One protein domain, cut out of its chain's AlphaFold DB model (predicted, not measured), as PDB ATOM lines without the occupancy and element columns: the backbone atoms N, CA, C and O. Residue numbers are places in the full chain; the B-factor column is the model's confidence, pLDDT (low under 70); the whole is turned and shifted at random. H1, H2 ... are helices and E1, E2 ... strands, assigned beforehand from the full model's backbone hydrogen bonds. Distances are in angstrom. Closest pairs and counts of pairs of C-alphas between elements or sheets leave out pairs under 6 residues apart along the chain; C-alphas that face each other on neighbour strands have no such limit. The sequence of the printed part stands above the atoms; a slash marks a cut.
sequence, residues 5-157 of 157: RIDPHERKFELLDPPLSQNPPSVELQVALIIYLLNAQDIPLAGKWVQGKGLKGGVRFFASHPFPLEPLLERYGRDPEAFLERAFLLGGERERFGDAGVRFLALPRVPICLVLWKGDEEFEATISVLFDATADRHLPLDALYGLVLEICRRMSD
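Overview. This is residues 5 to 157 of the 157 residues of the protein "DUF3786 domain-containing protein" of Deltaproteobacteria bacterium (UniProt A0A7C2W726). A strongly twisted five-stranded sheet has helices H3, H4 and H6 on one face, making two layers, with the longest helix, H6, crossing the sheet slantwise. H1 packs on residues 143 to 150 of H6, and beyond H1 the small hairpin E1-E2 lies at one end of the longest axis, the turn between E6 and E7 at the other. The printed part has 153 residues, with six named helices and seven named strands in the order E1 E2 H1 E3 H2 H3 H4 E4 E5 E6 E7 H5 H6. The large sheet runs E3 E7 E6 E5 E4, antiparallel, and the class is mixed, helices and strands. The whole is compact, with a radius of gyration of the C-alphas of 15.7 A, and elongated, spanning 55 by 36 by 28 A.

Along the chain. The sheet holds E3 (residues 49 to 51), E4 (93 to 95), E5 (100 to 107, 21.3 A), E6 (110 to 117, 22.9 A) and E7 (126 to 132, 20.1 A). C-alpha 110 is at (-16.473, -59.390, 124.991). The helices are H1 (27 to 39, 18.2 A), H2 (58 to 64), H3 (70 to 76), H4 (80 to 89, 14.5 A), H5 (135 to 138) and H6 (141 to 156, 22.4 A), which ends with C-alpha 156 at (-0.502, -70.269, 133.499). E1 (5 to 7) begins with C-alpha 5 at (-21.288, -77.528, 121.954), and E2 is residues 12 to 15.

Arrangement. E4 E5 E6 E7 form a meander, each strand the antiparallel neighbour of the one before. N 104 and O 112 of E5 and E6 are 2.8 A apart, and N 128 and O 115 of E7 and E6 2.9 A, within hydrogen-bond range. At the edges, N 50 of E3 and O 131 of E7, and N 95 of E4 and O 101 of E5, are each 2.8 A apart. H6, the hub, has a height over the sheet of 9.1 A. H4, on the same face, runs along the strands at 22 degrees to E5 on the local plane. H6 touches H1 at a steep tilt of 44 degrees, opposite ways, the closest C-alphas being those of Glu 28 and Gly 146, 4.8 A. H2 is not on the sheet; H5 is on it, over none of its strands. In the hairpin E1-E2, N 5 and O 14 are 2.8 A apart. Every O i to N i+4 pair is within hydrogen-bond range in H1, H3, H4 and H6, and 2 of 3 in H2; H5 is too short for one.

Size, cuts and confidence. The C-alphas farthest apart, of His 9 and Glu 121, are 55.6 A apart. The printed part has no cut, and the link E2 to H1 is long. Residues 19 to 22 have pLDDT under 70.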
ATOM      1  N   ARG A   5     -19.850 -77.270 122.059       86.06
ATOM      2  CA  ARG A   5     -21.288 -77.528 121.954       86.06
ATOM      3  C   ARG A   5     -21.898 -77.494 123.346       86.06
ATOM      4  O   ARG A   5     -21.427 -78.176 124.252       86.06
ATOM      5  N   ILE A   6     -22.966 -76.720 123.491       87.31
ATOM      6  CA  ILE A   6     -23.712 -76.591 124.740       87.31
ATOM      7  C   ILE A   6     -25.100 -77.168 124.497       87.31
ATOM      8  O   ILE A   6     -25.863 -76.615 123.706       87.31
ATOM      9  N   ASP A   7     -25.410 -78.278 125.161       86.44
ATOM     10  CA  ASP A   7     -26.746 -78.863 125.170       86.44
ATOM     11  C   ASP A   7     -27.451 -78.497 126.488       86.44
ATOM     12  O   ASP A   7     -27.122 -79.054 127.543       86.44
ATOM     13  N   PRO A   8     -28.412 -77.555 126.469       79.56
ATOM     14  CA  PRO A   8     -29.116 -77.141 127.676       79.56
ATOM     15  C   PRO A   8     -30.106 -78.197 128.189       79.56
ATOM     16  O   PRO A   8     -30.398 -78.208 129.387       79.56
ATOM     17  N   HIS A   9     -30.618 -79.085 127.328       82.88
ATOM     18  CA  HIS A   9     -31.546 -80.143 127.732       82.88
ATOM     19  C   HIS A   9     -30.812 -81.253 128.479       82.88
ATOM     20  O   HIS A   9     -31.261 -81.687 129.541       82.88
ATOM     21  N   GLU A  10     -29.659 -81.670 127.958       87.12
ATOM     22  CA  GLU A  10     -28.823 -82.696 128.580       87.12
ATOM     23  C   GLU A  10     -27.854 -82.136 129.634       87.12
ATOM     24  O   GLU A  10     -27.218 -82.908 130.351       87.12
ATOM     25  N   ARG A  11     -27.759 -80.803 129.756       81.81
ATOM     26  CA  ARG A  11     -26.796 -80.085 130.612       81.81
ATOM     27  C   ARG A  11     -25.349 -80.486 130.315       81.81
ATOM     28  O   ARG A  11     -24.548 -80.669 131.230       81.81
ATOM     29  N   LYS A  12     -25.025 -80.644 129.031       84.81
ATOM     30  CA  LYS A  12     -23.703 -81.081 128.575       84.81
ATOM     31  C   LYS A  12     -22.937 -79.943 127.917       84.81
ATOM     32  O   LYS A  12     -23.477 -79.211 127.089       84.81
ATOM     33  N   PHE A  13     -21.657 -79.861 128.260       85.50
ATOM     34  CA  PHE A  13     -20.654 -79.082 127.547       85.50
ATOM     35  C   PHE A  13     -19.700 -80.056 126.882       85.50
ATOM     36  O   PHE A  13     -19.004 -80.812 127.556       85.50
ATOM     37  N   GLU A  14     -19.680 -80.043 125.560       84.56
ATOM     38  CA  GLU A  14     -18.799 -80.893 124.775       84.56
ATOM     39  C   GLU A  14     -17.812 -80.026 124.015       84.56
ATOM     40  O   GLU A  14     -18.200 -79.128 123.270       84.56
ATOM     41  N   LEU A  15     -16.529 -80.297 124.203       82.81
ATOM     42  CA  LEU A  15     -15.487 -79.719 123.375       82.81
ATOM     43  C   LEU A  15     -15.516 -80.413 122.002       82.81
ATOM     44  O   LEU A  15     -15.480 -81.639 121.930       82.81
ATOM     45  N   LEU A  16     -15.618 -79.629 120.930       83.25
ATOM     46  CA  LEU A  16     -15.694 -80.128 119.554       83.25
ATOM     47  C   LEU A  16     -14.323 -80.219 118.868       83.25
ATOM     48  O   LEU A  16     -14.176 -80.992 117.923       83.25
ATOM     49  N   ASP A  17     -13.334 -79.468 119.354       78.31
ATOM     50  CA  ASP A  17     -11.971 -79.434 118.814       78.31
ATOM     51  C   ASP A  17     -10.976 -80.173 119.725       78.31
ATOM     52  O   ASP A  17     -11.246 -80.363 120.912       78.31
ATOM     53  N   PRO A  18      -9.790 -80.569 119.225       74.44
ATOM     54  CA  PRO A  18      -8.712 -81.011 120.098       74.44
ATOM     55  C   PRO A  18      -8.401 -79.935 121.153       74.44
ATOM     56  O   PRO A  18      -8.235 -78.768 120.788       74.44
ATOM     57  N   PRO A  19      -8.311 -80.303 122.442       69.81
ATOM     58  CA  PRO A  19      -8.061 -79.338 123.500       69.81
ATOM     59  C   PRO A  19      -6.742 -78.590 123.300       69.81
ATOM     60  O   PRO A  19      -5.691 -79.203 123.110       69.81
ATOM     61  N   LEU A  20      -6.788 -77.264 123.436       68.81
ATOM     62  CA  LEU A  20      -5.604 -76.428 123.644       68.81
ATOM     63  C   LEU A  20      -5.058 -76.600 125.071       68.81
ATOM     64  O   LEU A  20      -3.871 -76.374 125.306       68.81
ATOM     65  N   SER A  21      -5.908 -77.012 126.017       67.62
ATOM     66  CA  SER A  21      -5.542 -77.378 127.390       67.62
ATOM     67  C   SER A  21      -6.049 -78.782 127.705       67.62
ATOM     68  O   SER A  21      -7.208 -79.086 127.458       67.62
ATOM     69  N   GLN A  22      -5.218 -79.636 128.314       67.06
ATOM     70  CA  GLN A  22      -5.629 -80.995 128.715       67.06
ATOM     71  C   GLN A  22      -6.756 -81.005 129.769       67.06
ATOM     72  O   GLN A  22      -7.307 -82.060 130.079       67.06
ATOM     73  N   ASN A  23      -7.093 -79.838 130.322       72.75
ATOM     74  CA  ASN A  23      -8.117 -79.678 131.336       72.75
ATOM     75  C   ASN A  23      -9.504 -79.447 130.708       72.75
ATOM     76  O   ASN A  23      -9.622 -78.714 129.724       72.75
ATOM     77  N   PRO A  24     -10.576 -80.008 131.299       76.25
ATOM     78  CA  PRO A  24     -11.942 -79.686 130.893       76.25
ATOM     79  C   PRO A  24     -12.245 -78.187 131.093       76.25
ATOM     80  O   PRO A  24     -11.570 -77.523 131.889       76.25
ATOM     81  N   PRO A  25     -13.272 -77.636 130.414       79.06
ATOM     82  CA  PRO A  25     -13.679 -76.250 130.621       79.06
ATOM     83  C   PRO A  25     -14.043 -76.015 132.088       79.06
ATOM     84  O   PRO A  25     -14.819 -76.779 132.672       79.06
ATOM     85  N   SER A  26     -13.506 -74.941 132.669       88.12
ATOM     86  CA  SER A  26     -13.802 -74.542 134.045       88.12
ATOM     87  C   SER A  26     -15.296 -74.276 134.246       88.12
ATOM     88  O   SER A  26     -16.028 -73.962 133.300       88.12
ATOM     89  N   VAL A  27     -15.771 -74.408 135.485       89.56
ATOM     90  CA  VAL A  27     -17.175 -74.122 135.821       89.56
ATOM     91  C   VAL A  27     -17.490 -72.654 135.533       89.56
ATOM     92  O   VAL A  27     -18.556 -72.338 135.010       89.56
ATOM     93  N   GLU A  28     -16.534 -71.769 135.794       91.00
ATOM     94  CA  GLU A  28     -16.592 -70.339 135.510       91.00
ATOM     95  C   GLU A  28     -16.829 -70.074 134.020       91.00
ATOM     96  O   GLU A  28     -17.724 -69.302 133.669       91.00
ATOM     97  N   LEU A  29     -16.086 -70.758 133.139       90.75
ATOM     98  CA  LEU A  29     -16.282 -70.658 131.694       90.75
ATOM     99  C   LEU A  29     -17.669 -71.165 131.285       90.75
ATOM    100  O   LEU A  29     -18.359 -70.502 130.512       90.75
ATOM    101  N   GLN A  30     -18.109 -72.309 131.815       90.81
ATOM    102  CA  GLN A  30     -19.429 -72.872 131.507       90.81
ATOM    103  C   GLN A  30     -20.566 -71.913 131.900       90.81
ATOM    104  O   GLN A  30     -21.482 -71.667 131.109       90.81
ATOM    105  N   VAL A  31     -20.487 -71.321 133.095       91.62
ATOM    106  CA  VAL A  31     -21.456 -70.331 133.584       91.62
ATOM    107  C   VAL A  31     -21.426 -69.067 132.724       91.62
ATOM    108  O   VAL A  31     -22.483 -68.605 132.287       91.62
ATOM    109  N   ALA A  32     -20.240 -68.533 132.415       93.88
ATOM    110  CA  ALA A  32     -20.103 -67.353 131.566       93.88
ATOM    111  C   ALA A  32     -20.683 -67.578 130.160       93.88
ATOM    112  O   ALA A  32     -21.366 -66.698 129.635       93.88
ATOM    113  N   LEU A  33     -20.483 -68.765 129.576       92.81
ATOM    114  CA  LEU A  33     -21.051 -69.135 128.277       92.81
ATOM    115  C   LEU A  33     -22.585 -69.158 128.305       92.81
ATOM    116  O   LEU A  33     -23.212 -68.576 127.419       92.81
ATOM    117  N   ILE A  34     -23.200 -69.770 129.324       92.38
ATOM    118  CA  ILE A  34     -24.668 -69.782 129.459       92.38
ATOM    119  C   ILE A  34     -25.205 -68.359 129.615       92.38
ATOM    120  O   ILE A  34     -26.139 -67.970 128.913       92.38
ATOM    121  N   ILE A  35     -24.614 -67.568 130.513       93.94
ATOM    122  CA  ILE A  35     -25.064 -66.195 130.756       93.94
ATOM    123  C   ILE A  35     -24.919 -65.359 129.481       93.94
ATOM    124  O   ILE A  35     -25.837 -64.610 129.150       93.94
ATOM    125  N   TYR A  36     -23.828 -65.520 128.731       94.69
ATOM    126  CA  TYR A  36     -23.637 -64.822 127.464       94.69
ATOM    127  C   TYR A  36     -24.704 -65.200 126.436       94.69
ATOM    128  O   TYR A  36     -25.318 -64.312 125.851       94.69
ATOM    129  N   LEU A  37     -24.982 -66.493 126.245       92.62
ATOM    130  CA  LEU A  37     -26.011 -66.946 125.303       92.62
ATOM    131  C   LEU A  37     -27.407 -66.401 125.640       92.62
ATOM    132  O   LEU A  37     -28.199 -66.159 124.733       92.62
ATOM    133  N   LEU A  38     -27.698 -66.181 126.924       92.69
ATOM    134  CA  LEU A  38     -28.973 -65.626 127.380       92.69
ATOM    135  C   LEU A  38     -29.052 -64.093 127.288       92.69
ATOM    136  O   LEU A  38     -30.150 -63.559 127.152       92.69
ATOM    137  N   ASN A  39     -27.925 -63.380 127.397       93.25
ATOM    138  CA  ASN A  39     -27.919 -61.926 127.617       93.25
ATOM    139  C   ASN A  39     -27.208 -61.111 126.529       93.25
ATOM    140  O   ASN A  39     -27.329 -59.883 126.524       93.25
ATOM    141  N   ALA A  40     -26.456 -61.734 125.619       93.62
ATOM    142  CA  ALA A  40     -25.668 -61.010 124.631       93.62
ATOM    143  C   ALA A  40     -26.554 -60.145 123.718       93.62
ATOM    144  O   ALA A  40     -27.359 -60.637 122.932       93.62
ATOM    145  N   GLN A  41     -26.353 -58.829 123.784       93.88
ATOM    146  CA  GLN A  41     -27.079 -57.851 122.970       93.88
ATOM    147  C   GLN A  41     -26.389 -57.641 121.619       93.88
ATOM    148  O   GLN A  41     -25.160 -57.710 121.542       93.88
ATOM    149  N   ASP A  42     -27.159 -57.375 120.562       95.06
ATOM    150  CA  ASP A  42     -26.627 -56.967 119.253       95.06
ATOM    151  C   ASP A  42     -26.312 -55.471 119.240       95.06
ATOM    152  O   ASP A  42     -27.081 -54.641 118.762       95.06
ATOM    153  N   ILE A  43     -25.188 -55.136 119.870       95.44
ATOM    154  CA  ILE A  43     -24.642 -53.785 119.937       95.44
ATOM    155  C   ILE A  43     -23.190 -53.809 119.446       95.44
ATOM    156  O   ILE A  43     -22.494 -54.808 119.662       95.44
ATOM    157  N   PRO A  44     -22.716 -52.738 118.789       94.94
ATOM    158  CA  PRO A  44     -21.312 -52.630 118.420       94.94
ATOM    159  C   PRO A  44     -20.438 -52.494 119.672       94.94
ATOM    160  O   PRO A  44     -20.877 -51.947 120.687       94.94
ATOM    161  N   LEU A  45     -19.187 -52.948 119.573       96.88
ATOM    162  CA  LEU A  45     -18.160 -52.632 120.567       96.88
ATOM    163  C   LEU A  45     -17.985 -51.114 120.666       96.88
ATOM    164  O   LEU A  45     -18.083 -50.407 119.658       96.88
ATOM    165  N   ALA A  46     -17.676 -50.611 121.862       97.31
ATOM    166  CA  ALA A  46     -17.377 -49.192 122.031       97.31
ATOM    167  C   ALA A  46     -16.021 -48.814 121.416       97.31
ATOM    168  O   ALA A  46     -15.782 -47.637 121.144       97.31
ATOM    169  N   GLY A  47     -15.119 -49.788 121.240       95.94
ATOM    170  CA  GLY A  47     -13.740 -49.553 120.813       95.94
ATOM    171  C   GLY A  47     -12.934 -48.801 121.872       95.94
ATOM    172  O   GLY A  47     -11.960 -48.121 121.551       95.94
ATOM    173  N   LYS A  48     -13.367 -48.873 123.136       97.50
ATOM    174  CA  LYS A  48     -12.793 -48.114 124.245       97.50
ATOM    175  C   LYS A  48     -12.476 -49.043 125.399       97.50
ATOM    176  O   LYS A  48     -13.380 -49.581 126.033       97.50
ATOM    177  N   TRP A  49     -11.195 -49.123 125.728       98.38
ATOM    178  CA  TRP A  49     -10.708 -49.880 126.871       98.38
ATOM    179  C   TRP A  49     -10.982 -49.168 128.199       98.38
ATOM    180  O   TRP A  49     -10.721 -47.972 128.351       98.38
ATOM    181  N   VAL A  50     -11.478 -49.921 129.177       98.50
ATOM    182  CA  VAL A  50     -11.675 -49.495 130.566       98.50
ATOM    183  C   VAL A  50     -11.137 -50.557 131.523       98.50
ATOM    184  O   VAL A  50     -11.204 -51.750 131.247       98.50
ATOM    185  N   GLN A  51     -10.620 -50.140 132.678       97.88
ATOM    186  CA  GLN A  51     -10.383 -51.070 133.788       97.88
ATOM    187  C   GLN A  51     -11.723 -51.569 134.343       97.88
ATOM    188  O   GLN A  51     -12.736 -50.883 134.199       97.88
ATOM    189  N   GLY A  52     -11.724 -52.689 135.075       97.44
ATOM    190  CA  GLY A  52     -12.946 -53.235 135.687       97.44
ATOM    191  C   GLY A  52     -13.749 -52.202 136.495       97.44
ATOM    192  O   GLY A  52     -14.970 -52.140 136.388       97.44
ATOM    193  N   LYS A  53     -13.074 -51.295 137.218       96.75
ATOM    194  CA  LYS A  53     -13.713 -50.191 137.968       96.75
ATOM    195  C   LYS A  53     -14.498 -49.191 137.104       96.75
ATOM    196  O   LYS A  53     -15.325 -48.460 137.636       96.75
ATOM    197  N   GLY A  54     -14.211 -49.129 135.805       97.62
ATOM    198  CA  GLY A  54     -14.891 -48.273 134.833       97.62
ATOM    199  C   GLY A  54     -16.208 -48.850 134.307       97.62
ATOM    200  O   GLY A  54     -16.953 -48.120 133.660       97.62
ATOM    201  N   LEU A  55     -16.506 -50.120 134.593       98.31
ATOM    202  CA  LEU A  55     -17.783 -50.756 134.270       98.31
ATOM    203  C   LEU A  55     -18.866 -50.375 135.292       98.31
ATOM    204  O   LEU A  55     -18.573 -50.027 136.443       98.31
ATOM    205  N   LYS A  56     -20.142 -50.473 134.910       97.81
ATOM    206  CA  LYS A  56     -21.277 -50.202 135.798       97.81
ATOM    207  C   LYS A  56     -21.247 -51.146 137.002       97.81
ATOM    208  O   LYS A  56     -21.349 -52.358 136.868       97.81
ATOM    209  N   GLY A  57     -21.129 -50.574 138.201       96.94
ATOM    210  CA  GLY A  57     -20.993 -51.333 139.454       96.94
ATOM    211  C   GLY A  57     -19.575 -51.855 139.732       96.94
ATOM    212  O   GLY A  57     -19.318 -52.364 140.825       96.94
ATOM    213  N   GLY A  58     -18.640 -51.662 138.798       97.75
ATOM    214  CA  GLY A  58     -17.285 -52.204 138.850       97.75
ATOM    215  C   GLY A  58     -16.446 -51.693 140.016       97.75
ATOM    216  O   GLY A  58     -15.666 -52.456 140.576       97.75
ATOM    217  N   VAL A  59     -16.638 -50.434 140.432       97.75
ATOM    218  CA  VAL A  59     -15.887 -49.830 141.550       97.75
ATOM    219  C   VAL A  59     -15.977 -50.675 142.821       97.75
ATOM    220  O   VAL A  59     -14.957 -50.944 143.441       97.75
ATOM    221  N   ARG A  60     -17.185 -51.099 143.216       96.81
ATOM    222  CA  ARG A  60     -17.370 -51.905 144.433       96.81
ATOM    223  C   ARG A  60     -17.010 -53.366 144.197       96.81
ATOM    224  O   ARG A  60     -16.364 -53.968 145.043       96.81
ATOM    225  N   PHE A  61     -17.413 -53.918 143.054       98.06
ATOM    226  CA  PHE A  61     -17.203 -55.332 142.762       98.06
ATOM    227  C   PHE A  61     -15.711 -55.687 142.715       98.06
ATOM    228  O   PHE A  61     -15.268 -56.526 143.492       98.06
ATOM    229  N   PHE A  62     -14.920 -54.998 141.887       97.62
ATOM    230  CA  PHE A  62     -13.496 -55.310 141.711       97.62
ATOM    231  C   PHE A  62     -12.602 -54.801 142.849       97.62
ATOM    232  O   PHE A  62     -11.448 -55.198 142.930       97.62
ATOM    233  N   ALA A  63     -13.121 -53.966 143.756       96.62
ATOM    234  CA  ALA A  63     -12.430 -53.674 145.011       96.62
ATOM    235  C   ALA A  63     -12.450 -54.876 145.973       96.62
ATOM    236  O   ALA A  63     -11.499 -55.072 146.721       96.62
ATOM    237  N   SER A  64     -13.520 -55.679 145.955       96.75
ATOM    238  CA  SER A  64     -13.650 -56.886 146.788       96.75
ATOM    239  C   SER A  64     -13.236 -58.176 146.075       96.75
ATOM    240  O   SER A  64     -13.062 -59.193 146.737       96.75
ATOM    241  N   HIS A  65     -13.078 -58.136 144.750       96.94
ATOM    242  CA  HIS A  65     -12.724 -59.285 143.913       96.94
ATOM    243  C   HIS A  65     -11.528 -58.926 143.013       96.94
ATOM    244  O   HIS A  65     -11.713 -58.692 141.813       96.94
ATOM    245  N   PRO A  66     -10.313 -58.796 143.578       96.44
ATOM    246  CA  PRO A  66      -9.110 -58.605 142.776       96.44
ATOM    247  C   PRO A  66      -8.850 -59.843 141.913       96.44
ATOM    248  O   PRO A  66      -9.114 -60.968 142.333       96.44
ATOM    249  N   PHE A  67      -8.338 -59.644 140.699       97.38
ATOM    250  CA  PHE A  67      -7.963 -60.757 139.829       97.38
ATOM    251  C   PHE A  67      -6.708 -61.464 140.368       97.38
ATOM    252  O   PHE A  67      -5.777 -60.765 140.768       97.38
ATOM    253  N   PRO A  68      -6.639 -62.808 140.325       94.62
ATOM    254  CA  PRO A  68      -5.467 -63.568 140.759       94.62
ATOM    255  C   PRO A  68      -4.393 -63.550 139.663       94.62
ATOM    256  O   PRO A  68      -4.322 -64.441 138.814       94.62
ATOM    257  N   LEU A  69      -3.612 -62.474 139.620       97.44
ATOM    258  CA  LEU A  69      -2.614 -62.220 138.574       97.44
ATOM    259  C   LEU A  69      -1.206 -62.665 138.982       97.44
ATOM    260  O   LEU A  69      -0.311 -62.692 138.138       97.44
ATOM    261  N   GLU A  70      -1.014 -63.039 140.243       96.56
ATOM    262  CA  GLU A  70       0.269 -63.441 140.819       96.56
ATOM    263  C   GLU A  70       0.932 -64.580 140.028       96.56
ATOM    264  O   GLU A  70       2.097 -64.418 139.665       96.56
ATOM    265  N   PRO A  71       0.229 -65.658 139.616       96.19
ATOM    266  CA  PRO A  71       0.864 -66.731 138.843       96.19
ATOM    267  C   PRO A  71       1.396 -66.269 137.480       96.19
ATOM    268  O   PRO A  71       2.386 -66.793 136.971       96.19
ATOM    269  N   LEU A  72       0.736 -65.284 136.862       97.69
ATOM    270  CA  LEU A  72       1.181 -64.708 135.595       97.69
ATOM    271  C   LEU A  72       2.376 -63.782 135.832       97.69
ATOM    272  O   LEU A  72       3.315 -63.795 135.043       97.69
ATOM    273  N   LEU A  73       2.361 -62.997 136.910       97.56
ATOM    274  CA  LEU A  73       3.469 -62.121 137.286       97.56
ATOM    275  C   LEU A  73       4.736 -62.907 137.625       97.56
ATOM    276  O   LEU A  73       5.811 -62.557 137.148       97.56
ATOM    277  N   GLU A  74       4.613 -63.992 138.385       95.88
ATOM    278  CA  GLU A  74       5.733 -64.879 138.710       95.88
ATOM    279  C   GLU A  74       6.343 -65.501 137.452       95.88
ATOM    280  O   GLU A  74       7.566 -65.569 137.319       95.88
ATOM    281  N   ARG A  75       5.495 -65.919 136.503       96.44
ATOM    282  CA  ARG A  75       5.936 -66.580 135.271       96.44
ATOM    283  C   ARG A  75       6.489 -65.609 134.227       96.44
ATOM    284  O   ARG A  75       7.456 -65.941 133.550       96.44
ATOM    285  N   TYR A  76       5.881 -64.435 134.085       97.38
ATOM    286  CA  TYR A  76       6.108 -63.540 132.946       97.38
ATOM    287  C   TYR A  76       6.625 -62.150 133.316       97.38
ATOM    288  O   TYR A  76       7.017 -61.394 132.432       97.38
ATOM    289  N   GLY A  77       6.666 -61.782 134.597       95.88
ATOM    290  CA  GLY A  77       6.950 -60.412 135.046       95.88
ATOM    291  C   GLY A  77       8.282 -59.825 134.565       95.88
ATOM    292  O   GLY A  77       8.433 -58.605 134.494       95.88
ATOM    293  N   ARG A  78       9.242 -60.682 134.199       95.75
ATOM    294  CA  ARG A  78      10.550 -60.296 133.639       95.75
ATOM    295  C   ARG A  78      10.724 -60.657 132.161       95.75
ATOM    296  O   ARG A  78      11.733 -60.265 131.576       95.75
ATOM    297  N   ASP A  79       9.749 -61.342 131.569       96.69
ATOM    298  CA  ASP A  79       9.795 -61.875 130.207       96.69
ATOM    299  C   ASP A  79       8.489 -61.575 129.435       96.69
ATOM    300  O   ASP A  79       7.599 -62.427 129.306       96.69
ATOM    301  N   PRO A  80       8.342 -60.338 128.918       97.75
ATOM    302  CA  PRO A  80       7.186 -59.957 128.108       97.75
ATOM    303  C   PRO A  80       7.087 -60.710 126.775       97.75
ATOM    304  O   PRO A  80       6.009 -60.762 126.182       97.75
ATOM    305  N   GLU A  81       8.188 -61.282 126.284       98.00
ATOM    306  CA  GLU A  81       8.207 -62.051 125.038       98.00
ATOM    307  C   GLU A  81       7.523 -63.402 125.255       98.00
ATOM    308  O   GLU A  81       6.557 -63.703 124.550       98.00
ATOM    309  N   ALA A  82       7.897 -64.137 126.308       97.75
ATOM    310  CA  ALA A  82       7.226 -65.379 126.693       97.75
ATOM    311  C   ALA A  82       5.724 -65.179 126.981       97.75
ATOM    312  O   ALA A  82       4.899 -66.035 126.645       97.75
ATOM    313  N   PHE A  83       5.346 -64.030 127.559       98.38
ATOM    314  CA  PHE A  83       3.941 -63.661 127.760       98.38
ATOM    315  C   PHE A  83       3.170 -63.592 126.436       98.38
ATOM    316  O   PHE A  83       2.088 -64.168 126.305       98.38
ATOM    317  N   LEU A  84       3.728 -62.896 125.441       98.50
ATOM    318  CA  LEU A  84       3.103 -62.745 124.129       98.50
ATOM    319  C   LEU A  84       3.072 -64.065 123.362       98.50
ATOM    320  O   LEU A  84       2.039 -64.394 122.785       98.50
ATOM    321  N   GLU A  85       4.158 -64.838 123.391       97.69
ATOM    322  CA  GLU A  85       4.220 -66.157 122.756       97.69
ATOM    323  C   GLU A  85       3.113 -67.075 123.277       97.69
ATOM    324  O   GLU A  85       2.348 -67.636 122.485       97.69
ATOM    325  N   ARG A  86       2.957 -67.172 124.607       96.31
ATOM    326  CA  ARG A  86       1.872 -67.961 125.201       96.31
ATOM    327  C   ARG A  86       0.505 -67.441 124.776       96.31
ATOM    328  O   ARG A  86      -0.365 -68.229 124.407       96.31
ATOM    329  N   ALA A  87       0.311 -66.128 124.810       96.88
ATOM    330  CA  ALA A  87      -0.969 -65.535 124.465       96.88
ATOM    331  C   ALA A  87      -1.347 -65.773 122.993       96.88
ATOM    332  O   ALA A  87      -2.505 -66.072 122.702       96.88
ATOM    333  N   PHE A  88      -0.385 -65.722 122.067       96.44
ATOM    334  CA  PHE A  88      -0.614 -65.996 120.645       96.44
ATOM    335  C   PHE A  88      -1.003 -67.451 120.387       96.44
ATOM    336  O   PHE A  88      -1.912 -67.703 119.595       96.44
ATOM    337  N   LEU A  89      -0.403 -68.412 121.101       93.44
ATOM    338  CA  LEU A  89      -0.817 -69.823 121.039       93.44
ATOM    339  C   LEU A  89      -2.284 -70.022 121.449       93.44
ATOM    340  O   LEU A  89      -2.963 -70.915 120.942       93.44
ATOM    341  N   LEU A  90      -2.795 -69.166 122.334       92.31
ATOM    342  CA  LEU A  90      -4.188 -69.179 122.777       92.31
ATOM    343  C   LEU A  90      -5.132 -68.391 121.848       92.31
ATOM    344  O   LEU A  90      -6.338 -68.357 122.093       92.31
ATOM    345  N   GLY A  91      -4.620 -67.807 120.762       93.62
ATOM    346  CA  GLY A  91      -5.387 -66.977 119.828       93.62
ATOM    347  C   GLY A  91      -5.521 -65.515 120.258       93.62
ATOM    348  O   GLY A  91      -6.391 -64.810 119.753       93.62
ATOM    349  N   GLY A  92      -4.694 -65.063 121.203       96.88
ATOM    350  CA  GLY A  92      -4.573 -63.654 121.547       96.88
ATOM    351  C   GLY A  92      -3.925 -62.844 120.423       96.88
ATOM    352  O   GLY A  92      -3.140 -63.356 119.627       96.88
ATOM    353  N   GLU A  93      -4.234 -61.553 120.378       97.94
ATOM    354  CA  GLU A  93      -3.696 -60.596 119.413       97.94
ATOM    355  C   GLU A  93      -2.987 -59.452 120.139       97.94
ATOM    356  O   GLU A  93      -3.466 -58.956 121.159       97.94
ATOM    357  N   ARG A  94      -1.841 -59.007 119.620       98.12
ATOM    358  CA  ARG A  94      -1.048 -57.961 120.276       98.12
ATOM    359  C   ARG A  94      -1.785 -56.619 120.297       98.12
ATOM    360  O   ARG A  94      -2.239 -56.138 119.264       98.12
ATOM    361  N   GLU A  95      -1.771 -55.970 121.455       97.88
ATOM    362  CA  GLU A  95      -2.194 -54.584 121.662       97.88
ATOM    363  C   GLU A  95      -0.986 -53.701 122.014       97.88
ATOM    364  O   GLU A  95       0.037 -54.168 122.525       97.88
ATOM    365  N   ARG A  96      -1.087 -52.396 121.740       95.81
ATOM    366  CA  ARG A  96      -0.005 -51.423 121.993       95.81
ATOM    367  C   ARG A  96      -0.121 -50.793 123.387       95.81
ATOM    368  O   ARG A  96      -0.195 -49.574 123.510       95.81
ATOM    369  N   PHE A  97      -0.158 -51.631 124.421       96.75
ATOM    370  CA  PHE A  97      -0.188 -51.221 125.829       96.75
ATOM    371  C   PHE A  97       0.950 -51.870 126.615       96.75
ATOM    372  O   PHE A  97       1.261 -53.033 126.364       96.75
ATOM    373  N   GLY A  98       1.495 -51.145 127.597       96.62
ATOM    374  CA  GLY A  98       2.578 -51.632 128.457       96.62
ATOM    375  C   GLY A  98       3.795 -52.115 127.666       96.62
ATOM    376  O   GLY A  98       3.990 -51.736 126.508       96.62
ATOM    377  N   ASP A  99       4.584 -52.988 128.287       97.88
ATOM    378  CA  ASP A  99       5.673 -53.704 127.617       97.88
ATOM    379  C   ASP A  99       5.126 -54.858 126.762       97.88
ATOM    380  O   ASP A  99       5.615 -55.126 125.659       97.88
ATOM    381  N   ALA A 100       4.046 -55.496 127.230       98.38
ATOM    382  CA  ALA A 100       3.280 -56.466 126.458       98.38
ATOM    383  C   ALA A 100       1.771 -56.367 126.728       98.38
ATOM    384  O   ALA A 100       1.281 -56.714 127.800       98.38
ATOM    385  N   GLY A 101       1.019 -55.952 125.709       98.44
ATOM    386  CA  GLY A 101      -0.440 -55.965 125.700       98.44
ATOM    387  C   GLY A 101      -0.965 -57.072 124.798       98.44
ATOM    388  O   GLY A 101      -0.504 -57.222 123.664       98.44
ATOM    389  N   VAL A 102      -1.954 -57.826 125.270       98.56
ATOM    390  CA  VAL A 102      -2.642 -58.834 124.461       98.56
ATOM    391  C   VAL A 102      -4.146 -58.763 124.657       98.56
ATOM    392  O   VAL A 102      -4.631 -58.715 125.785       98.56
ATOM    393  N   ARG A 103      -4.887 -58.742 123.551       98.19
ATOM    394  CA  ARG A 103      -6.341 -58.863 123.512       98.19
ATOM    395  C   ARG A 103      -6.726 -60.305 123.218       98.19
ATOM    396  O   ARG A 103      -6.272 -60.893 122.243       98.19
ATOM    397  N   PHE A 104      -7.673 -60.813 123.989       97.50
ATOM    398  CA  PHE A 104      -8.421 -62.023 123.699       97.50
ATOM    399  C   PHE A 104      -9.850 -61.651 123.315       97.50
ATOM    400  O   PHE A 104     -10.508 -60.872 124.009       97.50
ATOM    401  N   LEU A 105     -10.364 -62.246 122.240       94.94
ATOM    402  CA  LEU A 105     -11.807 -62.306 122.007       94.94
ATOM    403  C   LEU A 105     -12.388 -63.423 122.880       94.94
ATOM    404  O   LEU A 105     -12.723 -64.492 122.377       94.94
ATOM    405  N   ALA A 106     -12.454 -63.182 124.196       92.88
ATOM    406  CA  ALA A 106     -12.906 -64.171 125.177       92.88
ATOM    407  C   ALA A 106     -14.298 -64.714 124.823       92.88
ATOM    408  O   ALA A 106     -14.556 -65.907 124.947       92.88
ATOM    409  N   LEU A 107     -15.161 -63.827 124.319       93.88
ATOM    410  CA  LEU A 107     -16.398 -64.136 123.606       93.88
ATOM    411  C   LEU A 107     -16.549 -63.159 122.423       93.88
ATOM    412  O   LEU A 107     -15.924 -62.095 122.445       93.88
ATOM    413  N   PRO A 108     -17.406 -63.443 121.418       91.94
ATOM    414  CA  PRO A 108     -17.484 -62.643 120.189       91.94
ATOM    415  C   PRO A 108     -17.707 -61.135 120.390       91.94
ATOM    416  O   PRO A 108     -17.261 -60.337 119.571       91.94
ATOM    417  N   ARG A 109     -18.391 -60.737 121.472       95.00
ATOM    418  CA  ARG A 109     -18.677 -59.331 121.821       95.00
ATOM    419  C   ARG A 109     -18.053 -58.890 123.150       95.00
ATOM    420  O   ARG A 109     -18.433 -57.860 123.693       95.00
ATOM    421  N   VAL A 110     -17.122 -59.672 123.699       97.19
ATOM    422  CA  VAL A 110     -16.473 -59.390 124.991       97.19
ATOM    423  C   VAL A 110     -14.957 -59.514 124.833       97.19
ATOM    424  O   VAL A 110     -14.364 -60.514 125.246       97.19
ATOM    425  N   PRO A 111     -14.308 -58.533 124.187       97.56
ATOM    426  CA  PRO A 111     -12.858 -58.476 124.151       97.56
ATOM    427  C   PRO A 111     -12.312 -58.118 125.543       97.56
ATOM    428  O   PRO A 111     -12.807 -57.210 126.217       97.56
ATOM    429  N   ILE A 112     -11.270 -58.831 125.960       98.50
ATOM    430  CA  ILE A 112     -10.550 -58.617 127.222       98.50
ATOM    431  C   ILE A 112      -9.078 -58.442 126.881       98.50
ATOM    432  O   ILE A 112      -8.537 -59.211 126.091       98.50
ATOM    433  N   CYS A 113      -8.425 -57.442 127.462       98.69
ATOM    434  CA  CYS A 113      -7.004 -57.205 127.266       98.69
ATOM    435  C   CYS A 113      -6.238 -57.351 128.582       98.69
ATOM    436  O   CYS A 113      -6.609 -56.761 129.595       98.69
ATOM    437  N   LEU A 114      -5.166 -58.141 128.555       98.69
ATOM    438  CA  LEU A 114      -4.163 -58.177 129.612       98.69
ATOM    439  C   LEU A 114      -2.990 -57.289 129.201       98.69
ATOM    440  O   LEU A 114      -2.511 -57.374 128.069       98.69
ATOM    441  N   VAL A 115      -2.528 -56.447 130.122       98.75
ATOM    442  CA  VAL A 115      -1.396 -55.540 129.909       98.75
ATOM    443  C   VAL A 115      -0.345 -55.808 130.966       98.75
ATOM    444  O   VAL A 115      -0.577 -55.512 132.135       98.75
ATOM    445  N   LEU A 116       0.793 -56.349 130.546       98.62
ATOM    446  CA  LEU A 116       1.971 -56.558 131.368       98.62
ATOM    447  C   LEU A 116       2.886 -55.330 131.300       98.62
ATOM    448  O   LEU A 116       3.280 -54.882 130.219       98.62
ATOM    449  N   TRP A 117       3.242 -54.834 132.478       98.19
ATOM    450  CA  TRP A 117       4.328 -53.893 132.717       98.19
ATOM    451  C   TRP A 117       5.469 -54.673 133.352       98.19
ATOM    452  O   TRP A 117       5.295 -55.279 134.416       98.19
ATOM    453  N   LYS A 118       6.606 -54.711 132.666       97.19
ATOM    454  CA  LYS A 118       7.789 -55.437 133.103       97.19
ATOM    455  C   LYS A 118       8.358 -54.752 134.344       97.19
ATOM    456  O   LYS A 118       8.479 -53.533 134.380       97.19
ATOM    457  N   GLY A 119       8.719 -55.551 135.341       91.06
ATOM    458  CA  GLY A 119       9.453 -55.047 136.498       91.06
ATOM    459  C   GLY A 119      10.921 -54.786 136.160       91.06
ATOM    460  O   GLY A 119      11.507 -55.473 135.315       91.06
ATOM    461  N   ASP A 120      11.524 -53.836 136.856       89.00
ATOM    462  CA  ASP A 120      12.952 -53.538 136.791       89.00
ATOM    463  C   ASP A 120      13.589 -53.624 138.191       89.00
ATOM    464  O   ASP A 120      13.097 -54.343 139.063       89.00
ATOM    465  N   GLU A 121      14.746 -52.993 138.383       90.44
ATOM    466  CA  GLU A 121      15.449 -52.994 139.671       90.44
ATOM    467  C   GLU A 121      14.741 -52.141 140.738       90.44
ATOM    468  O   GLU A 121      14.950 -52.367 141.930       90.44
ATOM    469  N   GLU A 122      13.896 -51.190 140.332       90.69
ATOM    470  CA  GLU A 122      13.225 -50.231 141.216       90.69
ATOM    471  C   GLU A 122      11.737 -50.558 141.421       90.69
ATOM    472  O   GLU A 122      11.187 -50.264 142.486       90.69
ATOM    473  N   PHE A 123      11.085 -51.189 140.437       92.62
ATOM    474  CA  PHE A 123       9.645 -51.443 140.434       92.62
ATOM    475  C   PHE A 123       9.292 -52.905 140.140       92.62
ATOM    476  O   PHE A 123       9.818 -53.534 139.221       92.62
ATOM    477  N   GLU A 124       8.328 -53.443 140.890       95.50
ATOM    478  CA  GLU A 124       7.767 -54.768 140.623       95.50
ATOM    479  C   GLU A 124       6.940 -54.787 139.330       95.50
ATOM    480  O   GLU A 124       6.311 -53.798 138.944       95.50
ATOM    481  N   ALA A 125       6.910 -55.947 138.669       97.62
ATOM    482  CA  ALA A 125       6.070 -56.152 137.499       97.62
ATOM    483  C   ALA A 125       4.587 -56.056 137.873       97.62
ATOM    484  O   ALA A 125       4.176 -56.493 138.949       97.62
ATOM    485  N   THR A 126       3.758 -55.545 136.962       98.06
ATOM    486  CA  THR A 126       2.305 -55.476 137.177       98.06
ATOM    487  C   THR A 126       1.534 -55.944 135.953       98.06
ATOM    488  O   THR A 126       1.980 -55.791 134.817       98.06
ATOM    489  N   ILE A 127       0.348 -56.510 136.179       98.44
ATOM    490  CA  ILE A 127      -0.599 -56.838 135.116       98.44
ATOM    491  C   ILE A 127      -1.890 -56.073 135.369       98.44
ATOM    492  O   ILE A 127      -2.405 -56.026 136.484       98.44
ATOM    493  N   SER A 128      -2.418 -55.454 134.320       98.25
ATOM    494  CA  SER A 128      -3.735 -54.824 134.323       98.25
ATOM    495  C   SER A 128      -4.694 -55.587 133.421       98.25
ATOM    496  O   SER A 128      -4.316 -56.027 132.337       98.25
ATOM    497  N   VAL A 129      -5.952 -55.681 133.849       98.69
ATOM    498  CA  VAL A 129      -7.046 -56.253 133.056       98.69
ATOM    499  C   VAL A 129      -7.938 -55.125 132.550       98.69
ATOM    500  O   VAL A 129      -8.462 -54.325 133.335       98.69
ATOM    501  N   LEU A 130      -8.098 -55.063 131.235       98.75
ATOM    502  CA  LEU A 130      -8.928 -54.100 130.528       98.75
ATOM    503  C   LEU A 130     -10.073 -54.817 129.809       98.75
ATOM    504  O   LEU A 130      -9.931 -55.937 129.328       98.75
ATOM    505  N   PHE A 131     -11.197 -54.125 129.696       98.69
ATOM    506  CA  PHE A 131     -12.408 -54.573 129.018       98.69
ATOM    507  C   PHE A 131     -12.823 -53.525 127.993       98.69
ATOM    508  O   PHE A 131     -12.560 -52.337 128.203       98.69
ATOM    509  N   ASP A 132     -13.504 -53.919 126.918       98.38
ATOM    510  CA  ASP A 132     -14.276 -52.927 126.164       98.38
ATOM    511  C   ASP A 132     -15.398 -52.364 127.048       98.38
ATOM    512  O   ASP A 132     -15.982 -53.071 127.874       98.38
ATOM    513  N   ALA A 133     -15.694 -51.076 126.894       98.19
ATOM    514  CA  ALA A 133     -16.692 -50.383 127.697       98.19
ATOM    515  C   ALA A 133     -18.121 -50.946 127.555       98.19
ATOM    516  O   ALA A 133     -18.974 -50.579 128.359       98.19
ATOM    517  N   THR A 134     -18.401 -51.815 126.574       97.69
ATOM    518  CA  THR A 134     -19.681 -52.534 126.470       97.69
ATOM    519  C   THR A 134     -19.714 -53.870 127.212       97.69
ATOM    520  O   THR A 134     -20.759 -54.515 127.220       97.69
ATOM    521  N   ALA A 135     -18.628 -54.322 127.846       97.75
ATOM    522  CA  ALA A 135     -18.561 -55.662 128.440       97.75
ATOM    523  C   ALA A 135     -19.694 -55.943 129.449       97.75
ATOM    524  O   ALA A 135     -20.313 -57.008 129.411       97.75
ATOM    525  N   ASP A 136     -20.037 -54.957 130.280       97.00
ATOM    526  CA  ASP A 136     -21.111 -55.029 131.283       97.00
ATOM    527  C   ASP A 136     -22.536 -54.969 130.695       97.00
ATOM    528  O   ASP A 136     -23.529 -55.122 131.411       97.00
ATOM    529  N   ARG A 137     -22.654 -54.759 129.379       96.88
ATOM    530  CA  ARG A 137     -23.900 -54.897 128.611       96.88
ATOM    531  C   ARG A 137     -24.150 -56.335 128.175       96.88
ATOM    532  O   ARG A 137     -25.301 -56.687 127.924       96.88
ATOM    533  N   HIS A 138     -23.095 -57.136 128.054       96.25
ATOM    534  CA  HIS A 138     -23.171 -58.524 127.597       96.25
ATOM    535  C   HIS A 138     -23.118 -59.518 128.755       96.25
ATOM    536  O   HIS A 138     -23.775 -60.555 128.687       96.25
ATOM    537  N   LEU A 139     -22.350 -59.210 129.802       96.38
ATOM    538  CA  LEU A 139     -22.152 -60.085 130.951       96.38
ATOM    539  C   LEU A 139     -22.179 -59.307 132.274       96.38
ATOM    540  O   LEU A 139     -21.647 -58.200 132.347       96.38
ATOM    541  N   PRO A 140     -22.749 -59.888 133.343       97.25
ATOM    542  CA  PRO A 140     -22.570 -59.375 134.692       97.25
ATOM    543  C   PRO A 140     -21.100 -59.501 135.133       97.25
ATOM    544  O   PRO A 140     -20.308 -60.252 134.560       97.25
ATOM    545  N   LEU A 141     -20.719 -58.722 136.148       98.00
ATOM    546  CA  LEU A 141     -19.316 -58.554 136.546       98.00
ATOM    547  C   LEU A 141     -18.665 -59.839 137.077       98.00
ATOM    548  O   LEU A 141     -17.468 -60.032 136.891       98.00
ATOM    549  N   ASP A 142     -19.441 -60.719 137.702       97.06
ATOM    550  CA  ASP A 142     -19.016 -62.041 138.172       97.06
ATOM    551  C   ASP A 142     -18.705 -62.998 137.014       97.06
ATOM    552  O   ASP A 142     -17.686 -63.685 137.040       97.06
ATOM    553  N   ALA A 143     -19.509 -62.983 135.952       97.19
ATOM    554  CA  ALA A 143     -19.219 -63.735 134.734       97.19
ATOM    555  C   ALA A 143     -17.992 -63.175 133.991       97.19
ATOM    556  O   ALA A 143     -17.160 -63.947 133.516       97.19
ATOM    557  N   LEU A 144     -17.834 -61.845 133.929       98.00
ATOM    558  CA  LEU A 144     -16.608 -61.224 133.401       98.00
ATOM    559  C   LEU A 144     -15.381 -61.628 134.220       98.00
ATOM    560  O   LEU A 144     -14.335 -61.928 133.652       98.00
ATOM    561  N   TYR A 145     -15.517 -61.672 135.545       98.12
ATOM    562  CA  TYR A 145     -14.464 -62.147 136.430       98.12
ATOM    563  C   TYR A 145     -14.104 -63.609 136.152       98.12
ATOM    564  O   TYR A 145     -12.929 -63.919 135.977       98.12
ATOM    565  N   GLY A 146     -15.105 -64.480 135.997       97.00
ATOM    566  CA  GLY A 146     -14.909 -65.879 135.612       97.00
ATOM    567  C   GLY A 146     -14.173 -66.058 134.280       97.00
ATOM    568  O   GLY A 146     -13.284 -66.901 134.180       97.00
ATOM    569  N   LEU A 147     -14.461 -65.228 133.270       96.62
ATOM    570  CA  LEU A 147     -13.707 -65.249 132.009       96.62
ATOM    571  C   LEU A 147     -12.236 -64.875 132.204       96.62
ATOM    572  O   LEU A 147     -11.363 -65.489 131.595       96.62
ATOM    573  N   VAL A 148     -11.944 -63.890 133.058       97.56
ATOM    574  CA  VAL A 148     -10.556 -63.518 133.364       97.56
ATOM    575  C   VAL A 148      -9.840 -64.644 134.102       97.56
ATOM    576  O   VAL A 148      -8.696 -64.934 133.763       97.56
ATOM    577  N   LEU A 149     -10.503 -65.326 135.043       96.12
ATOM    578  CA  LEU A 149      -9.941 -66.512 135.698       96.12
ATOM    579  C   LEU A 149      -9.561 -67.591 134.685       96.12
ATOM    580  O   LEU A 149      -8.467 -68.147 134.759       96.12
ATOM    581  N   GLU A 150     -10.436 -67.857 133.717       94.25
ATOM    582  CA  GLU A 150     -10.169 -68.845 132.676       94.25
ATOM    583  C   GLU A 150      -8.996 -68.432 131.774       94.25
ATOM    584  O   GLU A 150      -8.152 -69.268 131.444       94.25
ATOM    585  N   ILE A 151      -8.898 -67.149 131.410       95.31
ATOM    586  CA  ILE A 151      -7.745 -66.625 130.663       95.31
ATOM    587  C   ILE A 151      -6.464 -66.802 131.485       95.31
ATOM    588  O   ILE A 151      -5.486 -67.333 130.962       95.31
ATOM    589  N   CYS A 152      -6.464 -66.404 132.762       95.50
ATOM    590  CA  CYS A 152      -5.304 -66.547 133.640       95.50
ATOM    591  C   CYS A 152      -4.875 -68.010 133.760       95.50
ATOM    592  O   CYS A 152      -3.704 -68.317 133.560       95.50
ATOM    593  N   ARG A 153      -5.822 -68.926 133.986       92.69
ATOM    594  CA  ARG A 153      -5.558 -70.366 134.059       92.69
ATOM    595  C   ARG A 153      -4.856 -70.871 132.797       92.69
ATOM    596  O   ARG A 153      -3.811 -71.501 132.890       92.69
ATOM    597  N   ARG A 154      -5.377 -70.544 131.610       92.00
ATOM    598  CA  ARG A 154      -4.772 -70.958 130.329       92.00
ATOM    599  C   ARG A 154      -3.409 -70.315 130.084       92.00
ATOM    600  O   ARG A 154      -2.531 -70.949 129.506       92.00
ATOM    601  N   MET A 155      -3.222 -69.068 130.505       94.31
ATOM    602  CA  MET A 155      -1.928 -68.385 130.437       94.31
ATOM    603  C   MET A 155      -0.904 -68.993 131.406       94.31
ATOM    604  O   MET A 155       0.290 -68.919 131.132       94.31
ATOM    605  N   SER A 156      -1.350 -69.587 132.514       91.56
ATOM    606  CA  SER A 156      -0.502 -70.269 133.499       91.56
ATOM    607  C   SER A 156      -0.175 -71.724 133.162       91.56
ATOM    608  O   SER A 156       0.818 -72.214 133.697       91.56
ATOM    609  N   ASP A 157      -0.956 -72.381 132.300       84.62
ATOM    610  CA  ASP A 157      -0.646 -73.698 131.705       84.62
ATOM    611  C   ASP A 157       0.610 -73.621 130.807       84.62
ATOM    612  O   ASP A 157       1.450 -74.541 130.836       84.62
TER     613      ASP A 157